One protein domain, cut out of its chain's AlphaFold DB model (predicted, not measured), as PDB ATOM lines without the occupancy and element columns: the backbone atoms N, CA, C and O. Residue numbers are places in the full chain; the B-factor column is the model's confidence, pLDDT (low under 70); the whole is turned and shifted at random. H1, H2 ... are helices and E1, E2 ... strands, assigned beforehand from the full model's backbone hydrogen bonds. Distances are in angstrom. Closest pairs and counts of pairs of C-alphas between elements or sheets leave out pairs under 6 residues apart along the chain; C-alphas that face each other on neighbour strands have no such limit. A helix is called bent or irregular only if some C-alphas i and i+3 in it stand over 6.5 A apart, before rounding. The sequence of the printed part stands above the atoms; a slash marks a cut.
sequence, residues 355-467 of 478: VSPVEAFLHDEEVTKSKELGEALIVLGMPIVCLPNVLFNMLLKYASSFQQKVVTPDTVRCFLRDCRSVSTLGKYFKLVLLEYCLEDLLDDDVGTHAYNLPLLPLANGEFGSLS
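Overview. This is residues 355 to 467 of the 478 residues of the protein "Sacsin" of Prunus yedoensis var. nudiflora (UniProt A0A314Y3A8). A small parallel sheet of two strands, E1 and E2, lies between H2 at one end of an elongated domain and a cluster of three helices, where H4 packs on both H1 and H3. Beyond the cluster lie H5 and the tail, residues 450 to 467, which folds back on itself in a short antiparallel pairing. The printed part has 113 residues, with five named helices and two strands in the order E1 H1 E2 H2 H3 H4 H5; the class is mostly helix, with 55 residues, under half, in named elements. It is compact, with a radius of gyration of the C-alphas of 14.7 A and spans of 48 by 29 by 24 A.

Along the chain. Strand E1 is residues 361 to 363, 6.2 A, from C-alpha 361 at (65.908, -38.437, -52.156); E2 is 384 to 386, 6.8 A. H1 is 370 to 379, 14.3 A; H2 389 to 398, 14.0 A; H3 409 to 418, 14.9 A; H4 427 to 438, 16.8 A. H5, 443 to 449, 10.4 A, ends at C-alpha 449 at (72.728, -23.055, -63.646) and is irregular: C-alphas 444 and 447 are 7.2 A apart.

Arrangement. E1 and E2 are parallel at 41 degrees, with N 385 and O 361 2.9 A apart, within hydrogen-bond range. E1, H1 and E2 form a strand-helix-strand unit, parallel strands joined through a helix, with a right-handed crossover. Residues 361 to 362 also pair, parallel, with 405 to 406. The closest C-alphas of E1 and H2, Leu 362 and Phe 392, are 7.2 A apart. H1 touches H4 with residues 429 to 433 of H4 alone, at a steep tilt of 67 degrees; the closest C-alphas are Ala 376 and Phe 429, 5.6 A. H3 touches H4 at Pro 409 and Cys 437, closest C-alphas, 4.5 A. H5 is close to H4 but not clearly touching: C-alphas 438 and 446, the closest, are 7.3 A apart. In H1, H2 and H4 every O i to N i+4 pair is within hydrogen-bond range; H3 has 5 of 6, and H5 1 of 3, with 2 of 4 O i to N i+3 pairs.

Size, cuts and confidence. The C-alphas farthest apart, Tyr 398 and Asn 460, are 49.1 A apart. The printed part has no cut, and no link between named elements is long. The mean pLDDT of the printed part is 85.0, and no printed residue is under 70.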
ATOM      1  N   VAL A 355      60.618 -41.683 -43.854       73.31
ATOM      2  CA  VAL A 355      60.362 -40.944 -45.092       73.31
ATOM      3  C   VAL A 355      59.684 -41.874 -46.091       73.31
ATOM      4  O   VAL A 355      60.064 -43.034 -46.242       73.31
ATOM      5  N   SER A 356      58.649 -41.385 -46.765       76.75
ATOM      6  CA  SER A 356      58.009 -42.113 -47.862       76.75
ATOM      7  C   SER A 356      58.958 -42.236 -49.070       76.75
ATOM      8  O   SER A 356      59.591 -41.243 -49.412       76.75
ATOM      9  N   PRO A 357      59.044 -43.380 -49.783       77.12
ATOM     10  CA  PRO A 357      59.867 -43.520 -50.987       77.12
ATOM     11  C   PRO A 357      59.565 -42.492 -52.085       77.12
ATOM     12  O   PRO A 357      60.442 -42.167 -52.874       77.12
ATOM     13  N   VAL A 358      58.345 -41.942 -52.113       80.88
ATOM     14  CA  VAL A 358      57.934 -40.875 -53.047       80.88
ATOM     15  C   VAL A 358      58.543 -39.515 -52.666       80.88
ATOM     16  O   VAL A 358      58.784 -38.647 -53.511       80.88
ATOM     17  N   GLU A 359      58.763 -39.303 -51.373       83.06
ATOM     18  CA  GLU A 359      59.351 -38.081 -50.822       83.06
ATOM     19  C   GLU A 359      60.871 -38.176 -50.707       83.06
ATOM     20  O   GLU A 359      61.539 -37.149 -50.765       83.06
ATOM     21  N   ALA A 360      61.399 -39.391 -50.565       86.62
ATOM     22  CA  ALA A 360      62.807 -39.661 -50.347       86.62
ATOM     23  C   ALA A 360      63.672 -39.239 -51.538       86.62
ATOM     24  O   ALA A 360      63.364 -39.545 -52.690       86.62
ATOM     25  N   PHE A 361      64.796 -38.597 -51.229       88.69
ATOM     26  CA  PHE A 361      65.908 -38.437 -52.156       88.69
ATOM     27  C   PHE A 361      66.970 -39.477 -51.822       88.69
ATOM     28  O   PHE A 361      67.545 -39.460 -50.733       88.69
ATOM     29  N   LEU A 362      67.197 -40.399 -52.751       87.81
ATOM     30  CA  LEU A 362      68.215 -41.429 -52.630       87.81
ATOM     31  C   LEU A 362      69.591 -40.786 -52.802       87.81
ATOM     32  O   LEU A 362      69.859 -40.158 -53.827       87.81
ATOM     33  N   HIS A 363      70.435 -40.922 -51.787       85.25
ATOM     34  CA  HIS A 363      71.782 -40.367 -51.776       85.25
ATOM     35  C   HIS A 363      72.812 -41.458 -52.020       85.25
ATOM     36  O   HIS A 363      72.781 -42.495 -51.354       85.25
ATOM     37  N   ASP A 364      73.688 -41.210 -52.988       77.56
ATOM     38  CA  ASP A 364      74.765 -42.117 -53.361       77.56
ATOM     39  C   ASP A 364      75.982 -41.884 -52.450       77.56
ATOM     40  O   ASP A 364      76.493 -40.764 -52.303       77.56
ATOM     41  N   GLU A 365      76.433 -42.948 -51.788       71.75
ATOM     42  CA  GLU A 365      77.581 -42.895 -50.882       71.75
ATOM     43  C   GLU A 365      78.925 -42.797 -51.626       71.75
ATOM     44  O   GLU A 365      79.930 -42.451 -51.006       71.75
ATOM     45  N   GLU A 366      78.955 -43.020 -52.945       73.06
ATOM     46  CA  GLU A 366      80.181 -42.965 -53.759       73.06
ATOM     47  C   GLU A 366      80.608 -41.537 -54.152       73.06
ATOM     48  O   GLU A 366      81.720 -41.329 -54.644       73.06
ATOM     49  N   VAL A 367      79.769 -40.529 -53.895       72.56
ATOM     50  CA  VAL A 367      80.068 -39.119 -54.193       72.56
ATOM     51  C   VAL A 367      81.205 -38.583 -53.305       72.56
ATOM     52  O   VAL A 367      81.333 -38.911 -52.121       72.56
ATOM     53  N   THR A 368      82.043 -37.695 -53.847       70.44
ATOM     54  CA  THR A 368      83.084 -37.015 -53.063       70.44
ATOM     55  C   THR A 368      82.467 -36.202 -51.915       70.44
ATOM     56  O   THR A 368      81.523 -35.440 -52.098       70.44
ATOM     57  N   LYS A 369      82.982 -36.375 -50.684       79.69
ATOM     58  CA  LYS A 369      82.424 -35.757 -49.454       79.69
ATOM     59  C   LYS A 369      80.939 -36.090 -49.219       79.69
ATOM     60  O   LYS A 369      80.189 -35.288 -48.660       79.69
ATOM     61  N   SER A 370      80.510 -37.286 -49.639       81.44
ATOM     62  CA  SER A 370      79.117 -37.746 -49.552       81.44
ATOM     63  C   SER A 370      78.530 -37.640 -48.137       81.44
ATOM     64  O   SER A 370      77.376 -37.237 -47.979       81.44
ATOM     65  N   LYS A 371      79.325 -37.914 -47.094       83.62
ATOM     66  CA  LYS A 371      78.864 -37.814 -45.703       83.62
ATOM     67  C   LYS A 371      78.544 -36.371 -45.311       83.62
ATOM     68  O   LYS A 371      77.466 -36.097 -44.796       83.62
ATOM     69  N   GLU A 372      79.460 -35.447 -45.581       88.69
ATOM     70  CA  GLU A 372      79.298 -34.028 -45.267       88.69
ATOM     71  C   GLU A 372      78.184 -33.382 -46.095       88.69
ATOM     72  O   GLU A 372      77.450 -32.532 -45.590       88.69
ATOM     73  N   LEU A 373      78.032 -33.807 -47.352       89.44
ATOM     74  CA  LEU A 373      76.932 -33.413 -48.224       89.44
ATOM     75  C   LEU A 373      75.580 -33.874 -47.655       89.44
ATOM     76  O   LEU A 373      74.657 -33.067 -47.528       89.44
ATOM     77  N   GLY A 374      75.477 -35.145 -47.259       87.00
ATOM     78  CA  GLY A 374      74.277 -35.705 -46.639       87.00
ATOM     79  C   GLY A 374      73.897 -34.990 -45.339       87.00
ATOM     80  O   GLY A 374      72.739 -34.612 -45.159       87.00
ATOM     81  N   GLU A 375      74.873 -34.730 -44.462       87.75
ATOM     82  CA  GLU A 375      74.680 -33.961 -43.223       87.75
ATOM     83  C   GLU A 375      74.171 -32.538 -43.509       87.75
ATOM     84  O   GLU A 375      73.182 -32.099 -42.915       87.75
ATOM     85  N   ALA A 376      74.789 -31.828 -44.461       90.00
ATOM     86  CA  ALA A 376      74.387 -30.473 -44.838       90.00
ATOM     87  C   ALA A 376      72.932 -30.413 -45.321       90.00
ATOM     88  O   ALA A 376      72.152 -29.562 -44.888       90.00
ATOM     89  N   LEU A 377      72.550 -31.330 -46.207       90.12
ATOM     90  CA  LEU A 377      71.215 -31.367 -46.793       90.12
ATOM     91  C   LEU A 377      70.141 -31.801 -45.780       90.12
ATOM     92  O   LEU A 377      69.029 -31.267 -45.806       90.12
ATOM     93  N   ILE A 378      70.470 -32.692 -44.838       87.06
ATOM     94  CA  ILE A 378      69.580 -33.040 -43.719       87.06
ATOM     95  C   ILE A 378      69.320 -31.834 -42.823       87.06
ATOM     96  O   ILE A 378      68.167 -31.580 -42.474       87.06
ATOM     97  N   VAL A 379      70.360 -31.064 -42.480       87.81
ATOM     98  CA  VAL A 379      70.217 -29.832 -41.682       87.81
ATOM     99  C   VAL A 379      69.298 -28.827 -42.384       87.81
ATOM    100  O   VAL A 379      68.527 -28.124 -41.729       87.81
ATOM    101  N   LEU A 380      69.327 -28.789 -43.717       89.75
ATOM    102  CA  LEU A 380      68.444 -27.952 -44.530       89.75
ATOM    103  C   LEU A 380      67.018 -28.513 -44.681       89.75
ATOM    104  O   LEU A 380      66.148 -27.824 -45.211       89.75
ATOM    105  N   GLY A 381      66.756 -29.723 -44.181       87.75
ATOM    106  CA  GLY A 381      65.443 -30.367 -44.187       87.75
ATOM    107  C   GLY A 381      65.136 -31.184 -45.442       87.75
ATOM    108  O   GLY A 381      63.980 -31.558 -45.642       87.75
ATOM    109  N   MET A 382      66.134 -31.474 -46.283       88.50
ATOM    110  CA  MET A 382      65.951 -32.358 -47.430       88.50
ATOM    111  C   MET A 382      65.736 -33.803 -46.939       88.50
ATOM    112  O   MET A 382      66.514 -34.290 -46.113       88.50
ATOM    113  N   PRO A 383      64.692 -34.511 -47.405       87.12
ATOM    114  CA  PRO A 383      64.366 -35.859 -46.941       87.12
ATOM    115  C   PRO A 383      65.276 -36.911 -47.597       87.12
ATOM    116  O   PRO A 383      64.853 -37.688 -48.451       87.12
ATOM    117  N   ILE A 384      66.548 -36.912 -47.206       86.25
ATOM    118  CA  ILE A 384      67.569 -37.805 -47.753       86.25
ATOM    119  C   ILE A 384      67.530 -39.176 -47.095       86.25
ATOM    120  O   ILE A 384      67.393 -39.288 -45.876       86.25
ATOM    121  N   VAL A 385      67.719 -40.206 -47.917       83.94
ATOM    122  CA  VAL A 385      67.841 -41.603 -47.517       83.94
ATOM    123  C   VAL A 385      69.122 -42.183 -48.115       83.94
ATOM    124  O   VAL A 385      69.321 -42.122 -49.327       83.94
ATOM    125  N   CYS A 386      69.942 -42.802 -47.267       79.62
ATOM    126  CA  CYS A 386      71.089 -43.603 -47.692       79.62
ATOM    127  C   CYS A 386      70.735 -45.080 -47.620       79.62
ATOM    128  O   CYS A 386      70.229 -45.563 -46.605       79.62
ATOM    129  N   LEU A 387      70.980 -45.782 -48.720       78.56
ATOM    130  CA  LEU A 387      70.746 -47.211 -48.848       78.56
ATOM    131  C   LEU A 387      72.041 -47.874 -49.315       78.56
ATOM    132  O   LEU A 387      72.750 -47.282 -50.123       78.56
ATOM    133  N   PRO A 388      72.308 -49.125 -48.908       78.88
ATOM    134  CA  PRO A 388      73.330 -49.939 -49.553       78.88
ATOM    135  C   PRO A 388      73.164 -49.926 -51.080       78.88
ATOM    136  O   PRO A 388      72.036 -50.062 -51.565       78.88
ATOM    137  N   ASN A 389      74.266 -49.848 -51.835       83.00
ATOM    138  CA  ASN A 389      74.250 -49.711 -53.304       83.00
ATOM    139  C   ASN A 389      73.372 -50.761 -54.001       83.00
ATOM    140  O   ASN A 389      72.711 -50.477 -54.995       83.00
ATOM    141  N   VAL A 390      73.298 -51.976 -53.453       85.62
ATOM    142  CA  VAL A 390      72.429 -53.044 -53.973       85.62
ATOM    143  C   VAL A 390      70.941 -52.669 -53.880       85.62
ATOM    144  O   VAL A 390      70.199 -52.860 -54.842       85.62
ATOM    145  N   LEU A 391      70.498 -52.104 -52.750       84.88
ATOM    146  CA  LEU A 391      69.121 -51.629 -52.564       84.88
ATOM    147  C   LEU A 391      68.845 -50.367 -53.385       84.88
ATOM    148  O   LEU A 391      67.780 -50.265 -53.990       84.88
ATOM    149  N   PHE A 392      69.806 -49.443 -53.445       85.75
ATOM    150  CA  PHE A 392      69.726 -48.250 -54.287       85.75
ATOM    151  C   PHE A 392      69.483 -48.629 -55.758       85.75
ATOM    152  O   PHE A 392      68.490 -48.217 -56.357       85.75
ATOM    153  N   ASN A 393      70.323 -49.513 -56.305       87.62
ATOM    154  CA  ASN A 393      70.213 -49.997 -57.681       87.62
ATOM    155  C   ASN A 393      68.925 -50.792 -57.926       87.62
ATOM    156  O   ASN A 393      68.301 -50.650 -58.978       87.62
ATOM    157  N   MET A 394      68.498 -51.611 -56.959       88.06
ATOM    158  CA  MET A 394      67.235 -52.344 -57.045       88.06
ATOM    159  C   MET A 394      66.033 -51.397 -57.140       88.06
ATOM    160  O   MET A 394      65.180 -51.595 -58.007       88.06
ATOM    161  N   LEU A 395      65.976 -50.357 -56.302       84.94
ATOM    162  CA  LEU A 395      64.889 -49.379 -56.339       84.94
ATOM    163  C   LEU A 395      64.875 -48.598 -57.653       84.94
ATOM    164  O   LEU A 395      63.817 -48.492 -58.264       84.94
ATOM    165  N   LEU A 396      66.027 -48.106 -58.122       85.31
ATOM    166  CA  LEU A 396      66.105 -47.386 -59.397       85.31
ATOM    167  C   LEU A 396      65.666 -48.239 -60.588       85.31
ATOM    168  O   LEU A 396      65.047 -47.735 -61.521       85.31
ATOM    169  N   LYS A 397      65.998 -49.531 -60.571       86.50
ATOM    170  CA  LYS A 397      65.741 -50.417 -61.704       86.50
ATOM    171  C   LYS A 397      64.318 -50.970 -61.732       86.50
ATOM    172  O   LYS A 397      63.773 -51.155 -62.817       86.50
ATOM    173  N   TYR A 398      63.736 -51.279 -60.573       83.50
ATOM    174  CA  TYR A 398      62.525 -52.104 -60.502       83.50
ATOM    175  C   TYR A 398      61.325 -51.438 -59.825       83.50
ATOM    176  O   TYR A 398      60.199 -51.909 -59.999       83.50
ATOM    177  N   ALA A 399      61.503 -50.351 -59.071       77.50
ATOM    178  CA  ALA A 399      60.367 -49.672 -58.458       77.50
ATOM    179  C   ALA A 399      59.665 -48.772 -59.492       77.50
ATOM    180  O   ALA A 399      59.989 -47.610 -59.660       77.50
ATOM    181  N   SER A 400      58.671 -49.289 -60.209       72.69
ATOM    182  CA  SER A 400      57.962 -48.499 -61.232       72.69
ATOM    183  C   SER A 400      56.739 -47.736 -60.708       72.69
ATOM    184  O   SER A 400      56.119 -46.982 -61.451       72.69
ATOM    185  N   SER A 401      56.333 -47.962 -59.455       70.88
ATOM    186  CA  SER A 401      55.102 -47.392 -58.882       70.88
ATOM    187  C   SER A 401      55.224 -45.918 -58.489       70.88
ATOM    188  O   SER A 401      54.212 -45.260 -58.250       70.88
ATOM    189  N   PHE A 402      56.444 -45.388 -58.429       75.44
ATOM    190  CA  PHE A 402      56.732 -43.986 -58.158       75.44
ATOM    191  C   PHE A 402      58.002 -43.560 -58.891       75.44
ATOM    192  O   PHE A 402      58.836 -44.392 -59.234       75.44
ATOM    193  N   GLN A 403      58.156 -42.254 -59.114       81.81
ATOM    194  CA  GLN A 403      59.384 -41.694 -59.668       81.81
ATOM    195  C   GLN A 403      60.415 -41.520 -58.550       81.81
ATOM    196  O   GLN A 403      60.195 -40.737 -57.621       81.81
ATOM    197  N   GLN A 404      61.534 -42.241 -58.633       85.12
ATOM    198  CA  GLN A 404      62.644 -42.091 -57.693       85.12
ATOM    199  C   GLN A 404      63.273 -40.714 -57.863       85.12
ATOM    200  O   GLN A 404      63.486 -40.240 -58.982       85.12
ATOM    201  N   LYS A 405      63.614 -40.090 -56.740       88.94
ATOM    202  CA  LYS A 405      64.422 -38.876 -56.715       88.94
ATOM    203  C   LYS A 405      65.807 -39.261 -56.231       88.94
ATOM    204  O   LYS A 405      65.935 -39.949 -55.222       88.94
ATOM    205  N   VAL A 406      66.829 -38.826 -56.951       89.81
ATOM    206  CA  VAL A 406      68.234 -39.047 -56.596       89.81
ATOM    207  C   VAL A 406      68.840 -37.700 -56.241       89.81
ATOM    208  O   VAL A 406      68.478 -36.691 -56.846       89.81
ATOM    209  N   VAL A 407      69.739 -37.674 -55.261       90.38
ATOM    210  CA  VAL A 407      70.545 -36.489 -54.962       90.38
ATOM    211  C   VAL A 407      71.555 -36.307 -56.092       90.38
ATOM    212  O   VAL A 407      72.609 -36.926 -56.102       90.38
ATOM    213  N   THR A 408      71.239 -35.446 -57.050       91.00
ATOM    214  CA  THR A 408      72.162 -34.978 -58.098       91.00
ATOM    215  C   THR A 408      72.468 -33.492 -57.909       91.00
ATOM    216  O   THR A 408      71.656 -32.796 -57.280       91.00
ATOM    217  N   PRO A 409      73.569 -32.961 -58.476       91.81
ATOM    218  CA  PRO A 409      73.856 -31.528 -58.429       91.81
ATOM    219  C   PRO A 409      72.659 -30.668 -58.860       91.81
ATOM    220  O   PRO A 409      72.315 -29.698 -58.187       91.81
ATOM    221  N   ASP A 410      71.932 -31.078 -59.903       90.62
ATOM    222  CA  ASP A 410      70.738 -30.371 -60.371       90.62
ATOM    223  C   ASP A 410      69.587 -30.355 -59.359       90.62
ATOM    224  O   ASP A 410      69.025 -29.295 -59.064       90.62
ATOM    225  N   THR A 411      69.267 -31.509 -58.765       91.56
ATOM    226  CA  THR A 411      68.221 -31.574 -57.734       91.56
ATOM    227  C   THR A 411      68.582 -30.747 -56.504       91.56
ATOM    228  O   THR A 411      67.708 -30.091 -55.934       91.56
ATOM    229  N   VAL A 412      69.866 -30.722 -56.126       92.44
ATOM    230  CA  VAL A 412      70.364 -29.921 -55.006       92.44
ATOM    231  C   VAL A 412      70.275 -28.435 -55.339       92.44
ATOM    232  O   VAL A 412      69.734 -27.678 -54.535       92.44
ATOM    233  N   ARG A 413      70.689 -28.001 -56.537       92.44
ATOM    234  CA  ARG A 413      70.502 -26.609 -56.987       92.44
ATOM    235  C   ARG A 413      69.036 -26.192 -56.926       92.44
ATOM    236  O   ARG A 413      68.729 -25.130 -56.390       92.44
ATOM    237  N   CYS A 414      68.128 -27.023 -57.440       90.69
ATOM    238  CA  CYS A 414      66.692 -26.742 -57.405       90.69
ATOM    239  C   CYS A 414      66.167 -26.622 -55.970       90.69
ATOM    240  O   CYS A 414      65.492 -25.647 -55.653       90.69
ATOM    241  N   PHE A 415      66.536 -27.553 -55.085       91.75
ATOM    242  CA  PHE A 415      66.160 -27.512 -53.673       91.75
ATOM    243  C   PHE A 415      66.677 -26.249 -52.966       91.75
ATOM    244  O   PHE A 415      65.938 -25.587 -52.238       91.75
ATOM    245  N   LEU A 416      67.940 -25.883 -53.199       91.94
ATOM    246  CA  LEU A 416      68.588 -24.754 -52.532       91.94
ATOM    247  C   LEU A 416      68.015 -23.393 -52.934       91.94
ATOM    248  O   LEU A 416      68.017 -22.485 -52.105       91.94
ATOM    249  N   ARG A 417      67.504 -23.239 -54.163       89.50
ATOM    250  CA  ARG A 417      66.863 -21.989 -54.617       89.50
ATOM    251  C   ARG A 417      65.629 -21.629 -53.785       89.50
ATOM    252  O   ARG A 417      65.398 -20.450 -53.524       89.50
ATOM    253  N   ASP A 418      64.888 -22.631 -53.322       86.50
ATOM    254  CA  ASP A 418      63.680 -22.447 -52.509       86.50
ATOM    255  C   ASP A 418      63.952 -22.566 -50.995       86.50
ATOM    256  O   ASP A 418      63.085 -22.288 -50.157       86.50
ATOM    257  N   CYS A 419      65.174 -22.952 -50.617       87.31
ATOM    258  CA  CYS A 419      65.555 -23.226 -49.240       87.31
ATOM    259  C   CYS A 419      65.906 -21.938 -48.473       87.31
ATOM    260  O   CYS A 419      66.945 -21.309 -48.675       87.31
ATOM    261  N   ARG A 420      65.056 -21.556 -47.511       84.12
ATOM    262  CA  ARG A 420      65.264 -20.348 -46.685       84.12
ATOM    263  C   ARG A 420      66.290 -20.523 -45.562       84.12
ATOM    264  O   ARG A 420      66.761 -19.528 -45.015       84.12
ATOM    265  N   SER A 421      66.621 -21.761 -45.200       86.12
ATOM    266  CA  SER A 421      67.535 -22.099 -44.100       86.12
ATOM    267  C   SER A 421      69.003 -22.171 -44.524       86.12
ATOM    268  O   SER A 421      69.863 -22.358 -43.671       86.12
ATOM    269  N   VAL A 422      69.344 -21.951 -45.801       85.75
ATOM    270  CA  VAL A 422      70.754 -21.977 -46.248       85.75
ATOM    271  C   VAL A 422      71.617 -20.983 -45.471       85.75
ATOM    272  O   VAL A 422      72.775 -21.264 -45.167       85.75
ATOM    273  N   SER A 423      71.053 -19.846 -45.057       82.06
ATOM    274  CA  SER A 423      71.756 -18.845 -44.250       82.06
ATOM    275  C   SER A 423      72.251 -19.386 -42.904       82.06
ATOM    276  O   SER A 423      73.346 -19.003 -42.491       82.06
ATOM    277  N   THR A 424      71.524 -20.314 -42.269       85.00
ATOM    278  CA  THR A 424      71.865 -20.881 -40.950       85.00
ATOM    279  C   THR A 424      72.955 -21.949 -41.016       85.00
ATOM    280  O   THR A 424      73.439 -22.401 -39.981       85.00
ATOM    281  N   LEU A 425      73.339 -22.370 -42.221       89.62
ATOM    282  CA  LEU A 425      74.343 -23.399 -42.435       89.62
ATOM    283  C   LEU A 425      75.766 -22.842 -42.243       89.62
ATOM    284  O   LEU A 425      76.091 -21.733 -42.682       89.62
ATOM    285  N   GLY A 426      76.636 -23.625 -41.602       89.44
ATOM    286  CA  GLY A 426      78.038 -23.260 -41.395       89.44
ATOM    287  C   GLY A 426      78.818 -23.101 -42.708       89.44
ATOM    288  O   GLY A 426      78.515 -23.752 -43.709       89.44
ATOM    289  N   LYS A 427      79.864 -22.261 -42.694       89.94
ATOM    290  CA  LYS A 427      80.702 -21.956 -43.874       89.94
ATOM    291  C   LYS A 427      81.237 -23.211 -44.572       89.94
ATOM    292  O   LYS A 427      81.247 -23.257 -45.794       89.94
ATOM    293  N   TYR A 428      81.654 -24.216 -43.802       90.69
ATOM    294  CA  TYR A 428      82.172 -25.475 -44.338       90.69
ATOM    295  C   TYR A 428      81.144 -26.198 -45.220       90.69
ATOM    296  O   TYR A 428      81.414 -26.459 -46.387       90.69
ATOM    297  N   PHE A 429      79.936 -26.434 -44.705       91.38
ATOM    298  CA  PHE A 429      78.878 -27.116 -45.450       91.38
ATOM    299  C   PHE A 429      78.397 -26.319 -46.671       91.38
ATOM    300  O   PHE A 429      78.087 -26.914 -47.696       91.38
ATOM    301  N   LYS A 430      78.392 -24.978 -46.611       91.06
ATOM    302  CA  LYS A 430      78.101 -24.138 -47.788       91.06
ATOM    303  C   LYS A 430      79.113 -24.356 -48.917       91.06
ATOM    304  O   LYS A 430      78.719 -24.400 -50.077       91.06
ATOM    305  N   LEU A 431      80.395 -24.521 -48.585       90.81
ATOM    306  CA  LEU A 431      81.436 -24.815 -49.574       90.81
ATOM    307  C   LEU A 431      81.296 -26.228 -50.149       90.81
ATOM    308  O   LEU A 431      81.423 -26.381 -51.356       90.81
ATOM    309  N   VAL A 432      80.972 -27.225 -49.315       91.69
ATOM    310  CA  VAL A 432      80.689 -28.599 -49.779       91.69
ATOM    311  C   VAL A 432      79.517 -28.610 -50.766       91.69
ATOM    312  O   VAL A 432      79.617 -29.205 -51.833       91.69
ATOM    313  N   LEU A 433      78.424 -27.905 -50.450       91.81
ATOM    314  CA  LEU A 433      77.271 -27.797 -51.346       91.81
ATOM    315  C   LEU A 433      77.608 -27.073 -52.651       91.81
ATOM    316  O   LEU A 433      77.111 -27.473 -53.701       91.81
ATOM    317  N   LEU A 434      78.421 -26.014 -52.593       90.88
ATOM    318  CA  LEU A 434      78.837 -25.277 -53.785       90.88
ATOM    319  C   LEU A 434      79.671 -26.164 -54.709       90.88
ATOM    320  O   LEU A 434      79.373 -26.233 -55.892       90.88
ATOM    321  N   GLU A 435      80.679 -26.841 -54.160       90.44
ATOM    322  CA  GLU A 435      81.545 -27.761 -54.902       90.44
ATOM    323  C   GLU A 435      80.716 -28.840 -55.602       90.44
ATOM    324  O   GLU A 435      80.848 -29.017 -56.809       90.44
ATOM    325  N   TYR A 436      79.771 -29.455 -54.884       91.38
ATOM    326  CA  TYR A 436      78.865 -30.446 -55.463       91.38
ATOM    327  C   TYR A 436      77.955 -29.864 -56.556       91.38
ATOM    328  O   TYR A 436      77.769 -30.465 -57.608       91.38
ATOM    329  N   CYS A 437      77.401 -28.665 -56.351       90.88
ATOM    330  CA  CYS A 437      76.512 -28.015 -57.321       90.88
ATOM    331  C   CYS A 437      77.210 -27.561 -58.608       90.88
ATOM    332  O   CYS A 437      76.511 -27.152 -59.537       90.88
ATOM    333  N   LEU A 438      78.542 -27.546 -58.643       89.88
ATOM    334  CA  LEU A 438      79.329 -27.165 -59.813       89.88
ATOM    335  C   LEU A 438      79.933 -28.381 -60.535       89.88
ATOM    336  O   LEU A 438      80.428 -28.221 -61.643       89.88
ATOM    337  N   GLU A 439      79.884 -29.575 -59.938       89.25
ATOM    338  CA  GLU A 439      80.579 -30.776 -60.427       89.25
ATOM    339  C   GLU A 439      80.104 -31.249 -61.814       89.25
ATOM    340  O   GLU A 439      80.894 -31.783 -62.589       89.25
ATOM    341  N   ASP A 440      78.831 -31.031 -62.153       88.69
ATOM    342  CA  ASP A 440      78.219 -31.407 -63.436       88.69
ATOM    343  C   ASP A 440      78.215 -30.278 -64.484       88.69
ATOM    344  O   ASP A 440      77.685 -30.474 -65.579       88.69
ATOM    345  N   LEU A 441      78.756 -29.096 -64.167       87.88
ATOM    346  CA  LEU A 441      78.676 -27.915 -65.029       87.88
ATOM    347  C   LEU A 441      79.969 -27.687 -65.818       87.88
ATOM    348  O   LEU A 441      81.075 -27.826 -65.301       87.88
ATOM    349  N   LEU A 442      79.813 -27.266 -67.074       84.75
ATOM    350  CA  LEU A 442      80.892 -26.704 -67.885       84.75
ATOM    351  C   LEU A 442      80.961 -25.184 -67.671       84.75
ATOM    352  O   LEU A 442      79.940 -24.559 -67.379       84.75
ATOM    353  N   ASP A 443      82.142 -24.587 -67.852       78.81
ATOM    354  CA  ASP A 443      82.407 -23.168 -67.548       78.81
ATOM    355  C   ASP A 443      81.389 -22.195 -68.176       78.81
ATOM    356  O   ASP A 443      80.951 -21.246 -67.520       78.81
ATOM    357  N   ASP A 444      80.961 -22.455 -69.414       78.62
ATOM    358  CA  ASP A 444      80.021 -21.600 -70.152       78.62
ATOM    359  C   ASP A 444      78.587 -21.628 -69.575       78.62
ATOM    360  O   ASP A 444      77.831 -20.668 -69.738       78.62
ATOM    361  N   ASP A 445      78.223 -22.687 -68.845       80.44
ATOM    362  CA  ASP A 445      76.869 -22.936 -68.333       80.44
ATOM    363  C   ASP A 445      76.695 -22.516 -66.859       80.44
ATOM    364  O   ASP A 445      75.568 -22.397 -66.356       80.44
ATOM    365  N   VAL A 446      77.798 -22.237 -66.149       81.31
ATOM    366  CA  VAL A 446      77.791 -21.912 -64.710       81.31
ATOM    367  C   VAL A 446      76.876 -20.728 -64.406       81.31
ATOM    368  O   VAL A 446      76.091 -20.786 -63.461       81.31
ATOM    369  N   GLY A 447      76.921 -19.666 -65.214       78.12
ATOM    370  CA  GLY A 447      76.105 -18.466 -64.995       78.12
ATOM    371  C   GLY A 447      74.598 -18.744 -65.011       78.12
ATOM    372  O   GLY A 447      73.853 -18.171 -64.215       78.12
ATOM    373  N   THR A 448      74.149 -19.659 -65.874       83.06
ATOM    374  CA  THR A 448      72.738 -20.039 -65.999       83.06
ATOM    375  C   THR A 448      72.315 -20.988 -64.883       83.06
ATOM    376  O   THR A 448      71.286 -20.774 -64.240       83.06
ATOM    377  N   HIS A 449      73.109 -22.022 -64.607       84.56
ATOM    378  CA  HIS A 449      72.728 -23.055 -63.646       84.56
ATOM    379  C   HIS A 449      72.957 -22.636 -62.186       84.56
ATOM    380  O   HIS A 449      72.156 -22.994 -61.320       84.56
ATOM    381  N   ALA A 450      73.964 -21.812 -61.891       82.81
ATOM    382  CA  ALA A 450      74.199 -21.267 -60.550       82.81
ATOM    383  C   ALA A 450      73.363 -20.005 -60.242       82.81
ATOM    384  O   ALA A 450      73.475 -19.428 -59.155       82.81
ATOM    385  N   TYR A 451      72.489 -19.582 -61.162       84.56
ATOM    386  CA  TYR A 451      71.585 -18.454 -60.957       84.56
ATOM    387  C   TYR A 451      70.710 -18.635 -59.706       84.56
ATOM    388  O   TYR A 451      70.111 -19.695 -59.482       84.56
ATOM    389  N   ASN A 452      70.620 -17.575 -58.897       86.06
ATOM    390  CA  ASN A 452      69.937 -17.505 -57.602       86.06
ATOM    391  C   ASN A 452      70.406 -18.521 -56.545       86.06
ATOM    392  O   ASN A 452      69.757 -18.651 -55.508       86.06
ATOM    393  N   LEU A 453      71.538 -19.199 -56.741       87.56
ATOM    394  CA  LEU A 453      72.060 -20.145 -55.760       87.56
ATOM    395  C   LEU A 453      72.729 -19.390 -54.589       87.56
ATOM    396  O   LEU A 453      73.706 -18.680 -54.828       87.56
ATOM    397  N   PRO A 454      72.254 -19.522 -53.333       88.12
ATOM    398  CA  PRO A 454      72.735 -18.741 -52.182       88.12
ATOM    399  C   PRO A 454      74.041 -19.291 -51.580       88.12
ATOM    400  O   PRO A 454      74.154 -19.482 -50.367       88.12
ATOM    401  N   LEU A 455      75.016 -19.594 -52.437       89.25
ATOM    402  CA  LEU A 455      76.261 -20.280 -52.086       89.25
ATOM    403  C   LEU A 455      77.526 -19.581 -52.605       89.25
ATOM    404  O   LEU A 455      78.617 -20.101 -52.390       89.25
ATOM    405  N   LEU A 456      77.428 -18.404 -53.230       87.12
ATOM    406  CA  LEU A 456      78.597 -17.705 -53.769       87.12
ATOM    407  C   LEU A 456      79.403 -17.034 -52.638       87.12
ATOM    408  O   LEU A 456      78.876 -16.122 -51.999       87.12
ATOM    409  N   PRO A 457      80.663 -17.424 -52.374       86.12
ATOM    410  CA  PRO A 457      81.473 -16.790 -51.340       86.12
ATOM    411  C   PRO A 457      81.859 -15.360 -51.747       86.12
ATOM    412  O   PRO A 457      82.345 -15.122 -52.851       86.12
ATOM    413  N   LEU A 458      81.671 -14.406 -50.837       84.56
ATOM    414  CA  LEU A 458      81.991 -12.993 -51.040       84.56
ATOM    415  C   LEU A 458      83.250 -12.593 -50.256       84.56
ATOM    416  O   LEU A 458      83.580 -13.170 -49.218       84.56
ATOM    417  N   ALA A 459      83.938 -11.545 -50.716       78.62
ATOM    418  CA  ALA A 459      85.169 -11.048 -50.090       78.62
ATOM    419  C   ALA A 459      84.976 -10.552 -48.641       78.62
ATOM    420  O   ALA A 459      85.918 -10.557 -47.851       78.62
ATOM    421  N   ASN A 460      83.756 -10.154 -48.269       81.25
ATOM    422  CA  ASN A 460      83.399  -9.782 -46.895       81.25
ATOM    423  C   ASN A 460      83.207 -11.000 -45.965       81.25
ATOM    424  O   ASN A 460      82.908 -10.817 -44.790       81.25
ATOM    425  N   GLY A 461      83.371 -12.224 -46.477       77.88
ATOM    426  CA  GLY A 461      83.189 -13.474 -45.739       77.88
ATOM    427  C   GLY A 461      81.750 -13.996 -45.705       77.88
ATOM    428  O   GLY A 461      81.543 -15.108 -45.216       77.88
ATOM    429  N   GLU A 462      80.789 -13.237 -46.241       85.06
ATOM    430  CA  GLU A 462      79.388 -13.640 -46.392       85.06
ATOM    431  C   GLU A 462      79.176 -14.482 -47.659       85.06
ATOM    432  O   GLU A 462      80.080 -14.665 -48.476       85.06
ATOM    433  N   PHE A 463      77.957 -14.996 -47.825       85.50
ATOM    434  CA  PHE A 463      77.532 -15.726 -49.019       85.50
ATOM    435  C   PHE A 463      76.431 -14.955 -49.756       85.50
ATOM    436  O   PHE A 463      75.510 -14.432 -49.127       85.50
ATOM    437  N   GLY A 464      76.531 -14.888 -51.082       84.38
ATOM    438  CA  GLY A 464      75.566 -14.252 -51.976       84.38
ATOM    439  C   GLY A 464      75.035 -15.204 -53.048       84.38
ATOM    440  O   GLY A 464      75.297 -16.407 -53.016       84.38
ATOM    441  N   SER A 465      74.306 -14.642 -54.012       84.88
ATOM    442  CA  SER A 465      73.755 -15.363 -55.163       84.88
ATOM    443  C   SER A 465      74.108 -14.651 -56.466       84.88
ATOM    444  O   SER A 465      74.186 -13.423 -56.496       84.88
ATOM    445  N   LEU A 466      74.263 -15.411 -57.553       78.88
ATOM    446  CA  LEU A 466      74.321 -14.852 -58.906       78.88
ATOM    447  C   LEU A 466      72.921 -14.393 -59.325       78.88
ATOM    448  O   LEU A 466      71.961 -15.150 -59.203       78.88
ATOM    449  N   SER A 467      72.798 -13.164 -59.815       72.94
ATOM    450  CA  SER A 467      71.535 -12.595 -60.294       72.94
ATOM    451  C   SER A 467      71.763 -11.766 -61.551       72.94
ATOM    452  O   SER A 467      72.869 -11.274 -61.769       72.94
TER     453      SER A 467